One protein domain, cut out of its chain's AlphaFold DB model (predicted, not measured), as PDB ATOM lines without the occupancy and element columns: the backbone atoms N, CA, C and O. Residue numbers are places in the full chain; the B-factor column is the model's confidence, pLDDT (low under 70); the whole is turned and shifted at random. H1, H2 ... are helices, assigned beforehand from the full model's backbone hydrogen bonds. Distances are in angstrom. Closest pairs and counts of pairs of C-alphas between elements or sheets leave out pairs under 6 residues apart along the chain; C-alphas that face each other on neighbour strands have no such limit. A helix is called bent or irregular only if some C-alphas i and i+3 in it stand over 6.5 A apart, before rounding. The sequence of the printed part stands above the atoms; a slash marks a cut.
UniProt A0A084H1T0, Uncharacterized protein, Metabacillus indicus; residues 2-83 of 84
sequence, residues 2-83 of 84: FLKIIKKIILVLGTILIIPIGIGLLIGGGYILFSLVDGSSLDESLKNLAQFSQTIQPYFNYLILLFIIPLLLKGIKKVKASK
ATOM      1  N   PHE A   2     -32.169 -18.535  65.679       68.94
ATOM      2  CA  PHE A   2     -30.855 -19.190  65.583       68.94
ATOM      3  C   PHE A   2     -30.876 -20.624  65.003       68.94
ATOM      4  O   PHE A   2     -30.110 -20.947  64.104       68.94
ATOM      5  N   LEU A   3     -31.836 -21.463  65.414       78.62
ATOM      6  CA  LEU A   3     -31.968 -22.844  64.922       78.62
ATOM      7  C   LEU A   3     -32.251 -22.935  63.407       78.62
ATOM      8  O   LEU A   3     -31.769 -23.840  62.731       78.62
ATOM      9  N   LYS A   4     -33.009 -21.973  62.855       82.88
ATOM     10  CA  LYS A   4     -33.277 -21.899  61.407       82.88
ATOM     11  C   LYS A   4     -32.006 -21.559  60.626       82.88
ATOM     12  O   LYS A   4     -31.817 -22.080  59.533       82.88
ATOM     13  N   ILE A   5     -31.138 -20.721  61.195       84.88
ATOM     14  CA  ILE A   5     -29.855 -20.336  60.595       84.88
ATOM     15  C   ILE A   5     -28.903 -21.537  60.580       84.88
ATOM     16  O   ILE A   5     -28.363 -21.859  59.525       84.88
ATOM     17  N   ILE A   6     -28.786 -22.264  61.695       86.62
ATOM     18  CA  ILE A   6     -27.943 -23.469  61.791       86.62
ATOM     19  C   ILE A   6     -28.386 -24.543  60.788       86.62
ATOM     20  O   ILE A   6     -27.561 -25.046  60.028       86.62
ATOM     21  N   LYS A   7     -29.691 -24.847  60.706       86.81
ATOM     22  CA  LYS A   7     -30.219 -25.792  59.701       86.81
ATOM     23  C   LYS A   7     -29.876 -25.372  58.271       86.81
ATOM     24  O   LYS A   7     -29.537 -26.219  57.453       86.81
ATOM     25  N   LYS A   8     -29.958 -24.074  57.971       85.50
ATOM     26  CA  LYS A   8     -29.660 -23.540  56.639       85.50
ATOM     27  C   LYS A   8     -28.172 -23.664  56.302       85.50
ATOM     28  O   LYS A   8     -27.848 -24.037  55.184       85.50
ATOM     29  N   ILE A   9     -27.286 -23.421  57.268       85.12
ATOM     30  CA  ILE A   9     -25.833 -23.596  57.110       85.12
ATOM     31  C   ILE A   9     -25.485 -25.066  56.858       85.12
ATOM     32  O   ILE A   9     -24.751 -25.359  55.918       85.12
ATOM     33  N   ILE A  10     -26.058 -25.989  57.636       87.06
ATOM     34  CA  ILE A  10     -25.865 -27.436  57.449       87.06
ATOM     35  C   ILE A  10     -26.361 -27.874  56.070       87.06
ATOM     36  O   ILE A  10     -25.684 -28.635  55.388       87.06
ATOM     37  N   LEU A  11     -27.517 -27.369  55.635       86.44
ATOM     38  CA  LEU A  11     -28.075 -27.696  54.325       86.44
ATOM     39  C   LEU A  11     -27.181 -27.192  53.187       86.44
ATOM     40  O   LEU A  11     -26.913 -27.942  52.255       86.44
ATOM     41  N   VAL A  12     -26.663 -25.966  53.291       84.88
ATOM     42  CA  VAL A  12     -25.738 -25.401  52.297       84.88
ATOM     43  C   VAL A  12     -24.430 -26.197  52.249       84.88
ATOM     44  O   VAL A  12     -24.020 -26.618  51.169       84.88
ATOM     45  N   LEU A  13     -23.816 -26.482  53.402       83.06
ATOM     46  CA  LEU A  13     -22.606 -27.309  53.488       83.06
ATOM     47  C   LEU A  13     -22.830 -28.714  52.920       83.06
ATOM     48  O   LEU A  13     -22.012 -29.205  52.145       83.06
ATOM     49  N   GLY A  14     -23.970 -29.327  53.247       81.25
ATOM     50  CA  GLY A  14     -24.378 -30.618  52.705       81.25
ATOM     51  C   GLY A  14     -24.479 -30.579  51.184       81.25
ATOM     52  O   GLY A  14     -23.882 -31.412  50.514       81.25
ATOM     53  N   THR A  15     -25.152 -29.579  50.609       80.69
ATOM     54  CA  THR A  15     -25.280 -29.470  49.146       80.69
ATOM     55  C   THR A  15     -23.947 -29.238  48.435       80.69
ATOM     56  O   THR A  15     -23.726 -29.818  47.375       80.69
ATOM     57  N   ILE A  16     -23.033 -28.461  49.025       81.50
ATOM     58  CA  ILE A  16     -21.704 -28.206  48.447       81.50
ATOM     59  C   ILE A  16     -20.872 -29.492  48.370       81.50
ATOM     60  O   ILE A  16     -20.082 -29.640  47.446       81.50
ATOM     61  N   LEU A  17     -21.059 -30.431  49.301       77.25
ATOM     62  CA  LEU A  17     -20.369 -31.724  49.296       77.25
ATOM     63  C   LEU A  17     -21.094 -32.775  48.450       77.25
ATOM     64  O   LEU A  17     -20.468 -33.480  47.663       77.25
ATOM     65  N   ILE A  18     -22.416 -32.877  48.586       80.88
ATOM     66  CA  ILE A  18     -23.216 -33.935  47.957       80.88
ATOM     67  C   ILE A  18     -23.282 -33.753  46.439       80.88
ATOM     68  O   ILE A  18     -23.239 -34.744  45.715       80.88
ATOM     69  N   ILE A  19     -23.361 -32.516  45.938       80.06
ATOM     70  CA  ILE A  19     -23.518 -32.268  44.497       80.06
ATOM     71  C   ILE A  19     -22.268 -32.701  43.703       80.06
ATOM     72  O   ILE A  19     -22.427 -33.492  42.773       80.06
ATOM     73  N   PRO A  20     -21.031 -32.285  44.048       78.81
ATOM     74  CA  PRO A  20     -19.833 -32.738  43.338       78.81
ATOM     75  C   PRO A  20     -19.629 -34.250  43.427       78.81
ATOM     76  O   PRO A  20     -19.296 -34.881  42.425       78.81
ATOM     77  N   ILE A  21     -19.874 -34.836  44.606       79.69
ATOM     78  CA  ILE A  21     -19.762 -36.285  44.811       79.69
ATOM     79  C   ILE A  21     -20.784 -37.019  43.942       79.69
ATOM     80  O   ILE A  21     -20.418 -37.963  43.250       79.69
ATOM     81  N   GLY A  22     -22.041 -36.567  43.921       81.06
ATOM     82  CA  GLY A  22     -23.104 -37.164  43.115       81.06
ATOM     83  C   GLY A  22     -22.811 -37.109  41.616       81.06
ATOM     84  O   GLY A  22     -22.979 -38.108  40.925       81.06
ATOM     85  N   ILE A  23     -22.305 -35.978  41.117       80.75
ATOM     86  CA  ILE A  23     -21.888 -35.841  39.713       80.75
ATOM     87  C   ILE A  23     -20.718 -36.788  39.405       80.75
ATOM     88  O   ILE A  23     -20.754 -37.496  38.399       80.75
ATOM     89  N   GLY A  24     -19.711 -36.848  40.283       76.69
ATOM     90  CA  GLY A  24     -18.567 -37.749  40.129       76.69
ATOM     91  C   GLY A  24     -18.965 -39.227  40.123       76.69
ATOM     92  O   GLY A  24     -18.464 -39.993  39.301       76.69
ATOM     93  N   LEU A  25     -19.911 -39.624  40.977       81.38
ATOM     94  CA  LEU A  25     -20.436 -40.990  41.043       81.38
ATOM     95  C   LEU A  25     -21.284 -41.351  39.821       81.38
ATOM     96  O   LEU A  25     -21.124 -42.440  39.281       81.38
ATOM     97  N   LEU A  26     -22.156 -40.454  39.358       82.19
ATOM     98  CA  LEU A  26     -23.001 -40.721  38.192       82.19
ATOM     99  C   LEU A  26     -22.181 -40.821  36.904       82.19
ATOM    100  O   LEU A  26     -22.402 -41.731  36.110       82.19
ATOM    101  N   ILE A  27     -21.227 -39.912  36.699       81.69
ATOM    102  CA  ILE A  27     -20.446 -39.859  35.457       81.69
ATOM    103  C   ILE A  27     -19.266 -40.832  35.521       81.69
ATOM    104  O   ILE A  27     -19.134 -41.701  34.663       81.69
ATOM    105  N   GLY A  28     -18.420 -40.722  36.548       80.69
ATOM    106  CA  GLY A  28     -17.244 -41.579  36.707       80.69
ATOM    107  C   GLY A  28     -17.616 -43.005  37.100       80.69
ATOM    108  O   GLY A  28     -17.164 -43.958  36.473       80.69
ATOM    109  N   GLY A  29     -18.495 -43.161  38.094       82.81
ATOM    110  CA  GLY A  29     -18.990 -44.478  38.504       82.81
ATOM    111  C   GLY A  29     -19.853 -45.148  37.431       82.81
ATOM    112  O   GLY A  29     -19.715 -46.349  37.219       82.81
ATOM    113  N   GLY A  30     -20.674 -44.385  36.700       84.88
ATOM    114  CA  GLY A  30     -21.448 -44.897  35.563       84.88
ATOM    115  C   GLY A  30     -20.567 -45.410  34.421       84.88
ATOM    116  O   GLY A  30     -20.813 -46.498  33.908       84.88
ATOM    117  N   TYR A  31     -19.501 -44.679  34.076       85.12
ATOM    118  CA  TYR A  31     -18.508 -45.133  33.097       85.12
ATOM    119  C   TYR A  31     -17.817 -46.427  33.539       85.12
ATOM    120  O   TYR A  31     -17.719 -47.363  32.755       85.12
ATOM    121  N   ILE A  32     -17.384 -46.515  34.802       85.00
ATOM    122  CA  ILE A  32     -16.729 -47.722  35.331       85.00
ATOM    123  C   ILE A  32     -17.683 -48.921  35.292       85.00
ATOM    124  O   ILE A  32     -17.285 -49.999  34.860       85.00
ATOM    125  N   LEU A  33     -18.943 -48.743  35.702       85.12
ATOM    126  CA  LEU A  33     -19.952 -49.803  35.637       85.12
ATOM    127  C   LEU A  33     -20.204 -50.264  34.201       85.12
ATOM    128  O   LEU A  33     -20.274 -51.463  33.957       85.12
ATOM    129  N   PHE A  34     -20.310 -49.329  33.256       86.69
ATOM    130  CA  PHE A  34     -20.491 -49.656  31.846       86.69
ATOM    131  C   PHE A  34     -19.296 -50.442  31.288       86.69
ATOM    132  O   PHE A  34     -19.487 -51.494  30.689       86.69
ATOM    133  N   SER A  35     -18.070 -49.993  31.559       82.94
ATOM    134  CA  SER A  35     -16.849 -50.673  31.113       82.94
ATOM    135  C   SER A  35     -16.699 -52.073  31.720       82.94
ATOM    136  O   SER A  35     -16.278 -52.997  31.029       82.94
ATOM    137  N   LEU A  36     -17.096 -52.261  32.984       86.88
ATOM    138  CA  LEU A  36     -17.130 -53.579  33.631       86.88
ATOM    139  C   LEU A  36     -18.151 -54.520  32.977       86.88
ATOM    140  O   LEU A  36     -17.869 -55.705  32.812       86.88
ATOM    141  N   VAL A  37     -19.327 -54.005  32.598       89.19
ATOM    142  CA  VAL A  37     -20.351 -54.776  31.865       89.19
ATOM    143  C   VAL A  37     -19.849 -55.180  30.477       89.19
ATOM    144  O   VAL A  37     -20.148 -56.282  30.025       89.19
ATOM    145  N   ASP A  38     -19.039 -54.334  29.842       86.81
ATOM    146  CA  ASP A  38     -18.411 -54.594  28.540       86.81
ATOM    147  C   ASP A  38     -17.181 -55.528  28.632       86.81
ATOM    148  O   ASP A  38     -16.495 -55.786  27.647       86.81
ATOM    149  N   GLY A  39     -16.883 -56.055  29.829       86.75
ATOM    150  CA  GLY A  39     -15.801 -57.013  30.066       86.75
ATOM    151  C   GLY A  39     -14.426 -56.388  30.318       86.75
ATOM    152  O   GLY A  39     -13.443 -57.120  30.441       86.75
ATOM    153  N   SER A  40     -14.336 -55.059  30.433       86.62
ATOM    154  CA  SER A  40     -13.091 -54.373  30.797       86.62
ATOM    155  C   SER A  40     -12.773 -54.569  32.277       86.62
ATOM    156  O   SER A  40     -13.662 -54.588  33.131       86.62
ATOM    157  N   SER A  41     -11.488 -54.661  32.617       90.25
ATOM    158  CA  SER A  41     -11.077 -54.715  34.022       90.25
ATOM    159  C   SER A  41     -11.323 -53.375  34.730       90.25
ATOM    160  O   SER A  41     -11.352 -52.302  34.112       90.25
ATOM    161  N   LEU A  42     -11.485 -53.425  36.054       86.38
ATOM    162  CA  LEU A  42     -11.679 -52.223  36.868       86.38
ATOM    163  C   LEU A  42     -10.460 -51.289  36.779       86.38
ATOM    164  O   LEU A  42     -10.626 -50.078  36.642       86.38
ATOM    165  N   ASP A  43      -9.249 -51.851  36.776       88.38
ATOM    166  CA  ASP A  43      -7.995 -51.100  36.649       88.38
ATOM    167  C   ASP A  43      -7.882 -50.373  35.304       88.38
ATOM    168  O   ASP A  43      -7.507 -49.200  35.249       88.38
ATOM    169  N   GLU A  44      -8.247 -51.040  34.210       87.00
ATOM    170  CA  GLU A  44      -8.240 -50.446  32.873       87.00
ATOM    171  C   GLU A  44      -9.286 -49.335  32.744       87.00
ATOM    172  O   GLU A  44      -8.994 -48.251  32.236       87.00
ATOM    173  N   SER A  45     -10.474 -49.555  33.304       86.94
ATOM    174  CA  SER A  45     -11.551 -48.563  33.334       86.94
ATOM    175  C   SER A  45     -11.143 -47.309  34.115       86.94
ATOM    176  O   SER A  45     -11.345 -46.186  33.647       86.94
ATOM    177  N   LEU A  46     -10.514 -47.476  35.282       86.25
ATOM    178  CA  LEU A  46      -9.990 -46.363  36.076       86.25
ATOM    179  C   LEU A  46      -8.863 -45.621  35.352       86.25
ATOM    180  O   LEU A  46      -8.827 -44.388  35.368       86.25
ATOM    181  N   LYS A  47      -7.964 -46.352  34.689       88.94
ATOM    182  CA  LYS A  47      -6.864 -45.765  33.919       88.94
ATOM    183  C   LYS A  47      -7.378 -44.937  32.742       88.94
ATOM    184  O   LYS A  47      -6.921 -43.809  32.554       88.94
ATOM    185  N   ASN A  48      -8.359 -45.451  32.005       86.19
ATOM    186  CA  ASN A  48      -8.979 -44.744  30.885       86.19
ATOM    187  C   ASN A  48      -9.726 -43.492  31.360       86.19
ATOM    188  O   ASN A  48      -9.569 -42.423  30.770       86.19
ATOM    189  N   LEU A  49     -10.456 -43.580  32.478       84.50
ATOM    190  CA  LEU A  49     -11.127 -42.428  33.085       84.50
ATOM    191  C   LEU A  49     -10.120 -41.351  33.530       84.50
ATOM    192  O   LEU A  49     -10.337 -40.159  33.304       84.50
ATOM    193  N   ALA A  50      -8.993 -41.758  34.121       85.88
ATOM    194  CA  ALA A  50      -7.930 -40.844  34.533       85.88
ATOM    195  C   ALA A  50      -7.257 -40.152  33.332       85.88
ATOM    196  O   ALA A  50      -7.065 -38.934  33.350       85.88
ATOM    197  N   GLN A  51      -6.952 -40.893  32.264       87.25
ATOM    198  CA  GLN A  51      -6.390 -40.330  31.028       87.25
ATOM    199  C   GLN A  51      -7.365 -39.376  30.328       87.25
ATOM    200  O   GLN A  51      -6.969 -38.303  29.858       87.25
ATOM    201  N   PHE A  52      -8.648 -39.729  30.303       85.19
ATOM    202  CA  PHE A  52      -9.707 -38.873  29.785       85.19
ATOM    203  C   PHE A  52      -9.816 -37.571  30.585       85.19
ATOM    204  O   PHE A  52      -9.833 -36.485  30.001       85.19
ATOM    205  N   SER A  53      -9.785 -37.656  31.920       84.06
ATOM    206  CA  SER A  53      -9.770 -36.482  32.796       84.06
ATOM    207  C   SER A  53      -8.590 -35.557  32.492       84.06
ATOM    208  O   SER A  53      -8.780 -34.346  32.402       84.06
ATOM    209  N   GLN A  54      -7.383 -36.101  32.305       86.88
ATOM    210  CA  GLN A  54      -6.193 -35.305  31.976       86.88
ATOM    211  C   GLN A  54      -6.294 -34.651  30.593       86.88
ATOM    212  O   GLN A  54      -5.884 -33.505  30.414       86.88
ATOM    213  N   THR A  55      -6.888 -35.351  29.627       88.88
ATOM    214  CA  THR A  55      -7.065 -34.851  28.258       88.88
ATOM    215  C   THR A  55      -8.093 -33.717  28.201       88.88
ATOM    216  O   THR A  55      -7.918 -32.761  27.447       88.88
ATOM    217  N   ILE A  56      -9.151 -33.781  29.017       84.75
ATOM    218  CA  ILE A  56     -10.217 -32.767  29.047       84.75
ATOM    219  C   ILE A  56      -9.872 -31.562  29.924       84.75
ATOM    220  O   ILE A  56     -10.376 -30.464  29.680       84.75
ATOM    221  N   GLN A  57      -8.986 -31.726  30.904       84.81
ATOM    222  CA  GLN A  57      -8.578 -30.664  31.825       84.81
ATOM    223  C   GLN A  57      -8.235 -29.315  31.153       84.81
ATOM    224  O   GLN A  57      -8.765 -28.295  31.606       84.81
ATOM    225  N   PRO A  58      -7.434 -29.244  30.065       85.38
ATOM    226  CA  PRO A  58      -7.183 -27.976  29.383       85.38
ATOM    227  C   PRO A  58      -8.456 -27.364  28.784       85.38
ATOM    228  O   PRO A  58      -8.684 -26.167  28.942       85.38
ATOM    229  N   TYR A  59      -9.326 -28.163  28.161       87.38
ATOM    230  CA  TYR A  59     -10.591 -27.682  27.590       87.38
ATOM    231  C   TYR A  59     -11.538 -27.151  28.663       87.38
ATOM    232  O   TYR A  59     -12.177 -26.119  28.463       87.38
ATOM    233  N   PHE A  60     -11.586 -27.813  29.819       83.31
ATOM    234  CA  PHE A  60     -12.372 -27.360  30.962       83.31
ATOM    235  C   PHE A  60     -11.863 -26.008  31.480       83.31
ATOM    236  O   PHE A  60     -12.654 -25.092  31.706       83.31
ATOM    237  N   ASN A  61     -10.540 -25.840  31.570       81.31
ATOM    238  CA  ASN A  61      -9.921 -24.564  31.930       81.31
ATOM    239  C   ASN A  61     -10.239 -23.464  30.910       81.31
ATOM    240  O   ASN A  61     -10.579 -22.353  31.314       81.31
ATOM    241  N   TYR A  62     -10.188 -23.757  29.606       85.75
ATOM    242  CA  TYR A  62     -10.577 -22.798  28.568       85.75
ATOM    243  C   TYR A  62     -12.053 -22.410  28.661       85.75
ATOM    244  O   TYR A  62     -12.368 -21.229  28.539       85.75
ATOM    245  N   LEU A  63     -12.949 -23.364  28.924       85.25
ATOM    246  CA  LEU A  63     -14.378 -23.109  29.130       85.25
ATOM    247  C   LEU A  63     -14.616 -22.190  30.331       85.25
ATOM    248  O   LEU A  63     -15.352 -21.209  30.225       85.25
ATOM    249  N   ILE A  64     -13.945 -22.466  31.452       83.25
ATOM    250  CA  ILE A  64     -13.983 -21.606  32.637       83.25
ATOM    251  C   ILE A  64     -13.481 -20.204  32.281       83.25
ATOM    252  O   ILE A  64     -14.155 -19.221  32.585       83.25
ATOM    253  N   LEU A  65     -12.341 -20.091  31.594       83.56
ATOM    254  CA  LEU A  65     -11.777 -18.800  31.196       83.56
ATOM    255  C   LEU A  65     -12.736 -18.021  30.280       83.56
ATOM    256  O   LEU A  65     -12.966 -16.831  30.494       83.56
ATOM    257  N   LEU A  66     -13.337 -18.704  29.302       84.75
ATOM    258  CA  LEU A  66     -14.298 -18.145  28.354       84.75
ATOM    259  C   LEU A  66     -15.557 -17.619  29.054       84.75
ATOM    260  O   LEU A  66     -16.122 -16.629  28.603       84.75
ATOM    261  N   PHE A  67     -15.990 -18.238  30.154       82.94
ATOM    262  CA  PHE A  67     -17.124 -17.758  30.950       82.94
ATOM    263  C   PHE A  67     -16.739 -16.661  31.946       82.94
ATOM    264  O   PHE A  67     -17.506 -15.715  32.152       82.94
ATOM    265  N   ILE A  68     -15.554 -16.753  32.549       83.75
ATOM    266  CA  ILE A  68     -15.073 -15.792  33.546       83.75
ATOM    267  C   ILE A  68     -14.721 -14.450  32.893       83.75
ATOM    268  O   ILE A  68     -15.093 -13.410  33.435       83.75
ATOM    269  N   ILE A  69     -14.061 -14.436  31.730       82.62
ATOM    270  CA  ILE A  69     -13.621 -13.196  31.065       82.62
ATOM    271  C   ILE A  69     -14.796 -12.235  30.776       82.62
ATOM    272  O   ILE A  69     -14.725 -11.077  31.196       82.62
ATOM    273  N   PRO A  70     -15.909 -12.652  30.140       84.19
ATOM    274  CA  PRO A  70     -17.073 -11.792  29.924       84.19
ATOM    275  C   PRO A  70     -17.688 -11.294  31.231       84.19
ATOM    276  O   PRO A  70     -18.121 -10.144  31.310       84.19
ATOM    277  N   LEU A  71     -17.719 -12.140  32.263       79.50
ATOM    278  CA  LEU A  71     -18.256 -11.793  33.577       79.50
ATOM    279  C   LEU A  71     -17.402 -10.725  34.269       79.50
ATOM    280  O   LEU A  71     -17.948  -9.745  34.780       79.50
ATOM    281  N   LEU A  72     -16.077 -10.864  34.213       79.38
ATOM    282  CA  LEU A  72     -15.127  -9.872  34.714       79.38
ATOM    283  C   LEU A  72     -15.251  -8.552  33.947       79.38
ATOM    284  O   LEU A  72     -15.392  -7.495  34.563       79.38
ATOM    285  N   LEU A  73     -15.298  -8.596  32.612       83.44
ATOM    286  CA  LEU A  73     -15.475  -7.406  31.772       83.44
ATOM    287  C   LEU A  73     -16.803  -6.688  32.061       83.44
ATOM    288  O   LEU A  73     -16.849  -5.455  32.130       83.44
ATOM    289  N   LYS A  74     -17.888  -7.443  32.269       78.12
ATOM    290  CA  LYS A  74     -19.203  -6.901  32.640       78.12
ATOM    291  C   LYS A  74     -19.185  -6.288  34.044       78.12
ATOM    292  O   LYS A  74     -19.760  -5.216  34.240       78.12
ATOM    293  N   GLY A  75     -18.487  -6.912  34.994       74.12
ATOM    294  CA  GLY A  75     -18.265  -6.378  36.339       74.12
ATOM    295  C   GLY A  75     -17.509  -5.048  36.329       74.12
ATOM    296  O   GLY A  75     -17.970  -4.077  36.929       74.12
ATOM    297  N   ILE A  76     -16.411  -4.959  35.571       77.44
ATOM    298  CA  ILE A  76     -15.603  -3.733  35.444       77.44
ATOM    299  C   ILE A  76     -16.427  -2.588  34.836       77.44
ATOM    300  O   ILE A  76     -16.422  -1.475  35.368       77.44
ATOM    301  N   LYS A  77     -17.187  -2.849  33.760       72.00
ATOM    302  CA  LYS A  77     -18.077  -1.839  33.152       72.00
ATOM    303  C   LYS A  77     -19.131  -1.330  34.140       72.00
ATOM    304  O   LYS A  77     -19.377  -0.128  34.195       72.00
ATOM    305  N   LYS A  78     -19.713  -2.220  34.948       71.44
ATOM    306  CA  LYS A  78     -20.720  -1.865  35.959       71.44
ATOM    307  C   LYS A  78     -20.138  -1.004  37.088       71.44
ATOM    308  O   LYS A  78     -20.778  -0.044  37.502       71.44
ATOM    309  N   VAL A  79     -18.917  -1.296  37.547       70.81
ATOM    310  CA  VAL A  79     -18.219  -0.481  38.562       70.81
ATOM    311  C   VAL A  79     -17.879   0.908  38.020       70.81
ATOM    312  O   VAL A  79     -18.047   1.896  38.730       70.81
ATOM    313  N   LYS A  80     -17.448   1.003  36.756       65.44
ATOM    314  CA  LYS A  80     -17.139   2.289  36.115       65.44
ATOM    315  C   LYS A  80     -18.388   3.164  35.936       65.44
ATOM    316  O   LYS A  80     -18.305   4.363  36.152       65.44
ATOM    317  N   ALA A  81     -19.535   2.563  35.614       61.25
ATOM    318  CA  ALA A  81     -20.817   3.261  35.483       61.25
ATOM    319  C   ALA A  81     -21.450   3.683  36.825       61.25
ATOM    320  O   ALA A  81     -22.319   4.537  36.834       61.25
ATOM    321  N   SER A  82     -21.037   3.089  37.950       59.31
ATOM    322  CA  SER A  82     -21.542   3.436  39.290       59.31
ATOM    323  C   SER A  82     -20.736   4.546  39.981       59.31
ATOM    324  O   SER A  82     -21.098   4.954  41.081       59.31
ATOM    325  N   LYS A  83     -19.610   4.970  39.391       56.81
ATOM    326  CA  LYS A  83     -18.709   6.013  39.916       56.81
ATOM    327  C   LYS A  83     -18.743   7.318  39.104       56.81
ATOM    328  O   LYS A  83     -17.953   8.209  39.404       56.81
TER     329      LYS A  83
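What this domain is: This is residues 2 to 83 of the 84 residues of an uncharacterized protein of Metabacillus indicus (UniProt A0A084H1T0). The bent longest helix, H2, and H1 meet near their linked ends in a wide V, with residues 2 to 26 and 54 to 83 standing free. The printed part has 82 residues with two named helices, H1 then H2: all helix. It is extended, with a radius of gyration of the C-alphas of 20.2 A, and flat, spanning 63 by 41 by 13 A.

How they stand to each other: H2, residues 42 to 81, is one helix by its hydrogen bonds but bent: C-alphas 55 and 58 are 7.0 A apart. Its arms, H2a (42 to 55) and H2b (58 to 81), stand at a steep tilt of 40 degrees. H1, residues 2 to 37, touches H2a with residues 28 to 36 alone; the closest C-alphas, of Ile 32 and Ser 45, are 5.6 A apart. They run opposite ways at 68 degrees, a steep tilt, only just short of about perpendicular. H1 and H2b are apart. Every O i to N i+4 pair in H2a is within hydrogen-bond range, 31 of 32 in H1 and 18 of 20 in H2b.

Where its parts are: H2b, 34.6 A long, ends at C-alpha 81 (-20.817, 3.261, 35.483); H2a is 19.9 A long. H1, 50.1 A long, begins at C-alpha 2 (-30.855, -19.190, 65.583) and has a kink of 25 degrees near residue 17.

The domain as a whole: The farthest C-alphas, of Gly 39 and Lys 83, are 63.9 A apart. The link is tight; the printed part has no cut. pLDDT is under 70 at residues 2 and 80 to 83.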